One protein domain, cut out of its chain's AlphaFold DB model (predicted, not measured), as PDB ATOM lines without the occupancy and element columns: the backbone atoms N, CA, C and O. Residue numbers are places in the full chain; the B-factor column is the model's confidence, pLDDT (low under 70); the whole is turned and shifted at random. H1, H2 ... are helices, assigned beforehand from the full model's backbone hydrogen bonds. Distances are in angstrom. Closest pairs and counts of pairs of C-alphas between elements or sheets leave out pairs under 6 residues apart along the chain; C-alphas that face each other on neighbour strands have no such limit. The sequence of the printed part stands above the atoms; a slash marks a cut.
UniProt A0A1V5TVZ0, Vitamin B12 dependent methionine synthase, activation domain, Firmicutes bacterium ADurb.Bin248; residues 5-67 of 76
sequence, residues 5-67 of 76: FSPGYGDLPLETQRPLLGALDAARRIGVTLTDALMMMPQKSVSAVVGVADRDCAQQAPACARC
ATOM      1  N   PHE A   5     139.987 385.208 247.134       90.00
ATOM      2  CA  PHE A   5     139.208 386.293 247.728       90.00
ATOM      3  C   PHE A   5     140.036 386.978 248.802       90.00
ATOM      4  O   PHE A   5     140.507 386.334 249.736       90.00
ATOM      5  N   SER A   6     140.232 388.280 248.646       93.94
ATOM      6  CA  SER A   6     140.942 389.117 249.608       93.94
ATOM      7  C   SER A   6     139.933 389.937 250.405       93.94
ATOM      8  O   SER A   6     138.974 390.431 249.808       93.94
ATOM      9  N   PRO A   7     140.112 390.101 251.725       96.19
ATOM     10  CA  PRO A   7     139.278 391.011 252.504       96.19
ATOM     11  C   PRO A   7     139.219 392.418 251.894       96.19
ATOM     12  O   PRO A   7     140.240 392.939 251.443       96.19
ATOM     13  N   GLY A   8     138.029 393.020 251.877       92.81
ATOM     14  CA  GLY A   8     137.774 394.319 251.250       92.81
ATOM     15  C   GLY A   8     137.404 394.254 249.762       92.81
ATOM     16  O   GLY A   8     137.181 395.297 249.154       92.81
ATOM     17  N   TYR A   9     137.315 393.057 249.170       90.50
ATOM     18  CA  TYR A   9     136.841 392.852 247.798       90.50
ATOM     19  C   TYR A   9     135.526 392.071 247.760       90.50
ATOM     20  O   TYR A   9     135.349 391.090 248.481       90.50
ATOM     21  N   GLY A  10     134.640 392.454 246.834       86.38
ATOM     22  CA  GLY A  10     133.355 391.784 246.634       86.38
ATOM     23  C   GLY A  10     132.468 391.892 247.871       86.38
ATOM     24  O   GLY A  10     132.203 392.988 248.354       86.38
ATOM     25  N   ASP A  11     132.019 390.746 248.362       88.44
ATOM     26  CA  ASP A  11     131.186 390.567 249.549       88.44
ATOM     27  C   ASP A  11     131.987 390.179 250.807       88.44
ATOM     28  O   ASP A  11     131.390 389.899 251.844       88.44
ATOM     29  N   LEU A  12     133.327 390.173 250.748       91.75
ATOM     30  CA  LEU A  12     134.189 389.820 251.879       91.75
ATOM     31  C   LEU A  12     134.599 391.073 252.685       91.75
ATOM     32  O   LEU A  12     135.408 391.867 252.190       91.75
ATOM     33  N   PRO A  13     134.127 391.247 253.938       95.81
ATOM     34  CA  PRO A  13     134.421 392.438 254.737       95.81
ATOM     35  C   PRO A  13     135.916 392.608 255.029       95.81
ATOM     36  O   PRO A  13     136.632 391.622 255.245       95.81
ATOM     37  N   LEU A  14     136.390 393.856 255.075       96.62
ATOM     38  CA  LEU A  14     137.799 394.199 255.315       96.62
ATOM     39  C   LEU A  14     138.273 393.757 256.711       96.62
ATOM     40  O   LEU A  14     139.424 393.357 256.897       96.62
ATOM     41  N   GLU A  15     137.363 393.775 257.682       97.81
ATOM     42  CA  GLU A  15     137.549 393.380 259.079       97.81
ATOM     43  C   GLU A  15     138.019 391.927 259.203       97.81
ATOM     44  O   GLU A  15     138.747 391.587 260.139       97.81
ATOM     45  N   THR A  16     137.691 391.091 258.212       97.19
ATOM     46  CA  THR A  16     138.114 389.688 258.131       97.19
ATOM     47  C   THR A  16     139.641 389.532 258.093       97.19
ATOM     48  O   THR A  16     140.149 388.461 258.424       97.19
ATOM     49  N   GLN A  17     140.415 390.582 257.772       97.50
ATOM     50  CA  GLN A  17     141.883 390.518 257.860       97.50
ATOM     51  C   GLN A  17     142.383 390.220 259.272       97.50
ATOM     52  O   GLN A  17     143.385 389.520 259.402       97.50
ATOM     53  N   ARG A  18     141.718 390.728 260.322       97.81
ATOM     54  CA  ARG A  18     142.158 390.522 261.712       97.81
ATOM     55  C   ARG A  18     142.195 389.029 262.068       97.81
ATOM     56  O   ARG A  18     143.281 388.539 262.385       97.81
ATOM     57  N   PRO A  19     141.078 388.278 261.976       97.88
ATOM     58  CA  PRO A  19     141.106 386.848 262.262       97.88
ATOM     59  C   PRO A  19     141.953 386.061 261.254       97.88
ATOM     60  O   PRO A  19     142.624 385.116 261.658       97.88
ATOM     61  N   LEU A  20     141.995 386.457 259.974       97.62
ATOM     62  CA  LEU A  20     142.802 385.770 258.959       97.62
ATOM     63  C   LEU A  20     144.307 385.839 259.266       97.62
ATOM     64  O   LEU A  20     144.977 384.810 259.322       97.62
ATOM     65  N   LEU A  21     144.846 387.041 259.481       98.12
ATOM     66  CA  LEU A  21     146.269 387.225 259.780       98.12
ATOM     67  C   LEU A  21     146.634 386.700 261.172       98.12
ATOM     68  O   LEU A  21     147.746 386.204 261.353       98.12
ATOM     69  N   GLY A  22     145.696 386.755 262.124       98.12
ATOM     70  CA  GLY A  22     145.844 386.141 263.442       98.12
ATOM     71  C   GLY A  22     145.977 384.619 263.366       98.12
ATOM     72  O   GLY A  22     146.918 384.064 263.925       98.12
ATOM     73  N   ALA A  23     145.105 383.942 262.613       98.06
ATOM     74  CA  ALA A  23     145.159 382.489 262.430       98.06
ATOM     75  C   ALA A  23     146.442 382.021 261.720       98.06
ATOM     76  O   ALA A  23     146.956 380.939 261.999       98.06
ATOM     77  N   LEU A  24     146.974 382.846 260.815       97.75
ATOM     78  CA  LEU A  24     148.242 382.590 260.131       97.75
ATOM     79  C   LEU A  24     149.471 382.945 260.977       97.75
ATOM     80  O   LEU A  24     150.589 382.628 260.567       97.75
ATOM     81  N   ASP A  25     149.279 383.602 262.127       98.12
ATOM     82  CA  ASP A  25     150.357 384.118 262.971       98.12
ATOM     83  C   ASP A  25     151.336 384.992 262.154       98.12
ATOM     84  O   ASP A  25     152.565 384.907 262.255       98.12
ATOM     85  N   ALA A  26     150.765 385.804 261.254       98.25
ATOM     86  CA  ALA A  26     151.498 386.492 260.192       98.25
ATOM     87  C   ALA A  26     152.497 387.523 260.738       98.25
ATOM     88  O   ALA A  26     153.595 387.667 260.196       98.25
ATOM     89  N   ALA A  27     152.156 388.185 261.846       98.06
ATOM     90  CA  ALA A  27     153.033 389.152 262.496       98.06
ATOM     91  C   ALA A  27     154.338 388.494 262.965       98.06
ATOM     92  O   ALA A  27     155.421 388.976 262.647       98.06
ATOM     93  N   ARG A  28     154.249 387.352 263.659       98.31
ATOM     94  CA  ARG A  28     155.428 386.647 264.175       98.31
ATOM     95  C   ARG A  28     156.210 385.944 263.070       98.31
ATOM     96  O   ARG A  28     157.435 385.918 263.114       98.31
ATOM     97  N   ARG A  29     155.515 385.335 262.105       98.38
ATOM     98  CA  ARG A  29     156.155 384.499 261.077       98.38
ATOM     99  C   ARG A  29     156.807 385.304 259.962       98.38
ATOM    100  O   ARG A  29     157.856 384.899 259.476       98.38
ATOM    101  N   ILE A  30     156.166 386.389 259.528       98.00
ATOM    102  CA  ILE A  30     156.578 387.139 258.332       98.00
ATOM    103  C   ILE A  30     156.541 388.663 258.517       98.00
ATOM    104  O   ILE A  30     156.763 389.392 257.555       98.00
ATOM    105  N   GLY A  31     156.257 389.164 259.724       97.94
ATOM    106  CA  GLY A  31     156.264 390.600 260.019       97.94
ATOM    107  C   GLY A  31     155.082 391.387 259.446       97.94
ATOM    108  O   GLY A  31     155.126 392.615 259.450       97.94
ATOM    109  N   VAL A  32     154.030 390.719 258.957       98.38
ATOM    110  CA  VAL A  32     152.843 391.400 258.411       98.38
ATOM    111  C   VAL A  32     151.863 391.717 259.534       98.38
ATOM    112  O   VAL A  32     151.384 390.821 260.230       98.38
ATOM    113  N   THR A  33     151.544 393.000 259.695       98.06
ATOM    114  CA  THR A  33     150.650 393.527 260.741       98.06
ATOM    115  C   THR A  33     149.531 394.376 260.138       98.06
ATOM    116  O   THR A  33     149.530 394.635 258.935       98.06
ATOM    117  N   LEU A  34     148.559 394.788 260.958       98.12
ATOM    118  CA  LEU A  34     147.472 395.684 260.558       98.12
ATOM    119  C   LEU A  34     147.536 396.987 261.350       98.12
ATOM    120  O   LEU A  34     147.799 396.967 262.551       98.12
ATOM    121  N   THR A  35     147.228 398.099 260.690       97.69
ATOM    122  CA  THR A  35     146.887 399.353 261.369       97.69
ATOM    123  C   THR A  35     145.487 399.276 261.989       97.69
ATOM    124  O   THR A  35     144.709 398.359 261.704       97.69
ATOM    125  N   ASP A  36     145.115 400.279 262.789       96.62
ATOM    126  CA  ASP A  36     143.757 400.384 263.343       96.62
ATOM    127  C   ASP A  36     142.686 400.475 262.250       96.62
ATOM    128  O   ASP A  36     141.620 399.869 262.371       96.62
ATOM    129  N   ALA A  37     143.023 401.132 261.136       96.69
ATOM    130  CA  ALA A  37     142.206 401.230 259.928       96.69
ATOM    131  C   ALA A  37     142.310 399.998 259.004       96.69
ATOM    132  O   ALA A  37     141.901 400.067 257.850       96.69
ATOM    133  N   LEU A  38     142.861 398.877 259.490       97.50
ATOM    134  CA  LEU A  38     142.962 397.601 258.769       97.50
ATOM    135  C   LEU A  38     143.880 397.623 257.538       97.50
ATOM    136  O   LEU A  38     143.797 396.740 256.691       97.50
ATOM    137  N   MET A  39     144.793 398.582 257.420       97.12
ATOM    138  CA  MET A  39     145.791 398.541 256.348       97.12
ATOM    139  C   MET A  39     146.928 397.596 256.732       97.12
ATOM    140  O   MET A  39     147.414 397.646 257.861       97.12
ATOM    141  N   MET A  40     147.372 396.750 255.801       98.06
ATOM    142  CA  MET A  40     148.531 395.886 256.034       98.06
ATOM    143  C   MET A  40     149.832 396.690 256.046       98.06
ATOM    144  O   MET A  40     150.034 397.575 255.216       98.06
ATOM    145  N   MET A  41     150.732 396.328 256.956       97.88
ATOM    146  CA  MET A  41     152.094 396.846 257.037       97.88
ATOM    147  C   MET A  41     153.084 395.680 256.932       97.88
ATOM    148  O   MET A  41     152.990 394.764 257.753       97.88
ATOM    149  N   PRO A  42     154.018 395.688 255.956       97.62
ATOM    150  CA  PRO A  42     154.247 396.702 254.911       97.62
ATOM    151  C   PRO A  42     153.076 396.889 253.930       97.62
ATOM    152  O   PRO A  42     152.341 395.945 253.655       97.62
ATOM    153  N   GLN A  43     152.945 398.084 253.344       96.69
ATOM    154  CA  GLN A  43     151.789 398.439 252.503       96.69
ATOM    155  C   GLN A  43     151.657 397.590 251.226       96.69
ATOM    156  O   GLN A  43     150.547 397.316 250.778       96.69
ATOM    157  N   LYS A  44     152.772 397.138 250.637       96.88
ATOM    158  CA  LYS A  44     152.758 396.214 249.487       96.88
ATOM    159  C   LYS A  44     152.608 394.762 249.957       96.88
ATOM    160  O   LYS A  44     153.479 393.936 249.706       96.88
ATOM    161  N   SER A  45     151.510 394.475 250.644       97.19
ATOM    162  CA  SER A  45     151.156 393.134 251.118       97.19
ATOM    163  C   SER A  45     149.803 392.712 250.559       97.19
ATOM    164  O   SER A  45     148.959 393.549 250.247       97.19
ATOM    165  N   VAL A  46     149.586 391.402 250.434       95.81
ATOM    166  CA  VAL A  46     148.297 390.833 250.033       95.81
ATOM    167  C   VAL A  46     147.977 389.619 250.898       95.81
ATOM    168  O   VAL A  46     148.835 388.769 251.124       95.81
ATOM    169  N   SER A  47     146.731 389.525 251.356       96.00
ATOM    170  CA  SER A  47     146.174 388.331 251.991       96.00
ATOM    171  C   SER A  47     144.976 387.849 251.178       96.00
ATOM    172  O   SER A  47     144.266 388.654 250.571       96.00
ATOM    173  N   ALA A  48     144.781 386.535 251.081       95.06
ATOM    174  CA  ALA A  48     143.660 385.961 250.347       95.06
ATOM    175  C   ALA A  48     143.307 384.565 250.864       95.06
ATOM    176  O   ALA A  48     144.167 383.840 251.358       95.06
ATOM    177  N   VAL A  49     142.048 384.181 250.678       92.44
ATOM    178  CA  VAL A  49     141.531 382.828 250.888       92.44
ATOM    179  C   VAL A  49     141.274 382.180 249.529       92.44
ATOM    180  O   VAL A  49     140.807 382.833 248.592       92.44
ATOM    181  N   VAL A  50     141.581 380.887 249.417       90.31
ATOM    182  CA  VAL A  50     141.329 380.067 248.226       90.31
ATOM    183  C   VAL A  50     140.585 378.810 248.664       90.31
ATOM    184  O   VAL A  50     141.019 378.125 249.585       90.31
ATOM    185  N   GLY A  51     139.469 378.496 248.004       87.75
ATOM    186  CA  GLY A  51     138.711 377.278 248.292       87.75
ATOM    187  C   GLY A  51     139.445 376.012 247.838       87.75
ATOM    188  O   GLY A  51     139.902 375.921 246.693       87.75
ATOM    189  N   VAL A  52     139.512 375.007 248.714       88.19
ATOM    190  CA  VAL A  52     140.041 373.672 248.403       88.19
ATOM    191  C   VAL A  52     138.879 372.677 248.365       88.19
ATOM    192  O   VAL A  52     138.209 372.465 249.367       88.19
ATOM    193  N   ALA A  53     138.616 372.107 247.192       85.75
ATOM    194  CA  ALA A  53     137.642 371.043 246.954       85.75
ATOM    195  C   ALA A  53     138.179 370.066 245.894       85.75
ATOM    196  O   ALA A  53     139.058 370.449 245.124       85.75
ATOM    197  N   ASP A  54     137.647 368.847 245.808       87.12
ATOM    198  CA  ASP A  54     138.029 367.886 244.752       87.12
ATOM    199  C   ASP A  54     137.383 368.217 243.403       87.12
ATOM    200  O   ASP A  54     137.950 367.976 242.340       87.12
ATOM    201  N   ARG A  55     136.201 368.837 243.446       82.38
ATOM    202  CA  ARG A  55     135.514 369.357 242.263       82.38
ATOM    203  C   ARG A  55     136.034 370.736 241.885       82.38
ATOM    204  O   ARG A  55     136.364 371.553 242.752       82.38
ATOM    205  N   ASP A  56     136.026 371.024 240.591       76.06
ATOM    206  CA  ASP A  56     136.285 372.373 240.113       76.06
ATOM    207  C   ASP A  56     135.212 373.353 240.593       76.06
ATOM    208  O   ASP A  56     134.036 373.017 240.765       76.06
ATOM    209  N   CYS A  57     135.631 374.598 240.824       70.81
ATOM    210  CA  CYS A  57     134.681 375.679 241.031       70.81
ATOM    211  C   CYS A  57     133.847 375.834 239.757       70.81
ATOM    212  O   CYS A  57     134.405 375.826 238.658       70.81
ATOM    213  N   ALA A  58     132.533 376.027 239.912       71.19
ATOM    214  CA  ALA A  58     131.672 376.375 238.791       71.19
ATOM    215  C   ALA A  58     132.310 377.535 238.017       71.19
ATOM    216  O   ALA A  58     132.724 378.536 238.617       71.19
ATOM    217  N   GLN A  59     132.432 377.378 236.699       68.62
ATOM    218  CA  GLN A  59     132.946 378.453 235.869       68.62
ATOM    219  C   GLN A  59     132.025 379.653 236.040       68.62
ATOM    220  O   GLN A  59     130.815 379.571 235.824       68.62
ATOM    221  N   GLN A  60     132.596 380.762 236.499       67.88
ATOM    222  CA  GLN A  60     131.834 381.991 236.588       67.88
ATOM    223  C   GLN A  60     131.472 382.415 235.169       67.88
ATOM    224  O   GLN A  60     132.337 382.437 234.292       67.88
ATOM    225  N   ALA A  61     130.200 382.759 234.958       69.62
ATOM    226  CA  ALA A  61     129.785 383.384 233.713       69.62
ATOM    227  C   ALA A  61     130.688 384.602 233.427       69.62
ATOM    228  O   ALA A  61     131.125 385.268 234.379       69.62
ATOM    229  N   PRO A  62     130.985 384.895 232.150       76.81
ATOM    230  CA  PRO A  62     131.830 386.023 231.777       76.81
ATOM    231  C   PRO A  62     131.364 387.312 232.464       76.81
ATOM    232  O   PRO A  62     130.167 387.530 232.646       76.81
ATOM    233  N   ALA A  63     132.312 388.163 232.866       78.12
ATOM    234  CA  ALA A  63     132.053 389.308 233.744       78.12
ATOM    235  C   ALA A  63     130.902 390.209 233.252       78.12
ATOM    236  O   ALA A  63     130.057 390.625 234.046       78.12
ATOM    237  N   CYS A  64     130.811 390.436 231.937       85.19
ATOM    238  CA  CYS A  64     129.750 391.225 231.308       85.19
ATOM    239  C   CYS A  64     128.346 390.623 231.497       85.19
ATOM    240  O   CYS A  64     127.383 391.371 231.663       85.19
ATOM    241  N   ALA A  65     128.220 389.291 231.539       81.94
ATOM    242  CA  ALA A  65     126.944 388.599 231.750       81.94
ATOM    243  C   ALA A  65     126.394 388.780 233.175       81.94
ATOM    244  O   ALA A  65     125.206 388.590 233.410       81.94
ATOM    245  N   ARG A  66     127.253 389.158 234.130       81.38
ATOM    246  CA  ARG A  66     126.914 389.343 235.552       81.38
ATOM    247  C   ARG A  66     126.883 390.822 235.960       81.38
ATOM    248  O   ARG A  66     126.661 391.131 237.126       81.38
ATOM    249  N   CYS A  67     127.158 391.730 235.022       83.06
ATOM    250  CA  CYS A  67     127.258 393.164 235.264       83.06
ATOM    251  C   CYS A  67     125.891 393.849 235.114       83.06
ATOM    252  O   CYS A  67     125.254 393.760 234.061       83.06
TER     253      CYS A  67
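What this domain is: This is residues 5 to 67 of the 76 residues of the protein "Vitamin B12 dependent methionine synthase, activation domain" of Firmicutes bacterium ADurb.Bin248 (UniProt A0A1V5TVZ0). Little regular structure is here: a small body of loops, residues 5 to 51, holds helices H1 and H2, and a free arm, residues 52 to 67, sticks out from it and ends with the short helix H3. The printed part has 63 residues, 19 of them in named helices, in the order H1, H2, H3, with no named strand; the class is all helix. It is loose, with a radius of gyration of the C-alphas of 14.6 A and spans of 40 by 29 by 18 A.

Where its parts are: Find C-alpha 14 at (137.799, 394.199, 255.315); from there H1, residues 14 to 23, runs 15.6 A. H2 is residues 26 to 30, 5.4 A. H3, residues 63 to 66, also 5.4 A, ends at C-alpha 66 (126.914, 389.343, 235.552).

How they stand to each other: H1 and H2 are close but not clearly touching; their closest C-alphas, Leu 21 and Ala 27, are 7.5 A apart. H3 is apart from both. Residues 33 to 34 pair antiparallel with residues 40 to 41. In H2 the O i to N i+4 pair is within hydrogen-bond range, in H1 4 of 6 are, and H3 is too short for one.

The domain as a whole: The C-alphas farthest apart, Arg 28 and Ala 65, are 43.2 A apart. The printed part has no cut; the link H2 to H3 is long, 32 residues. Look at residues 59 to 61 for pLDDT under 70.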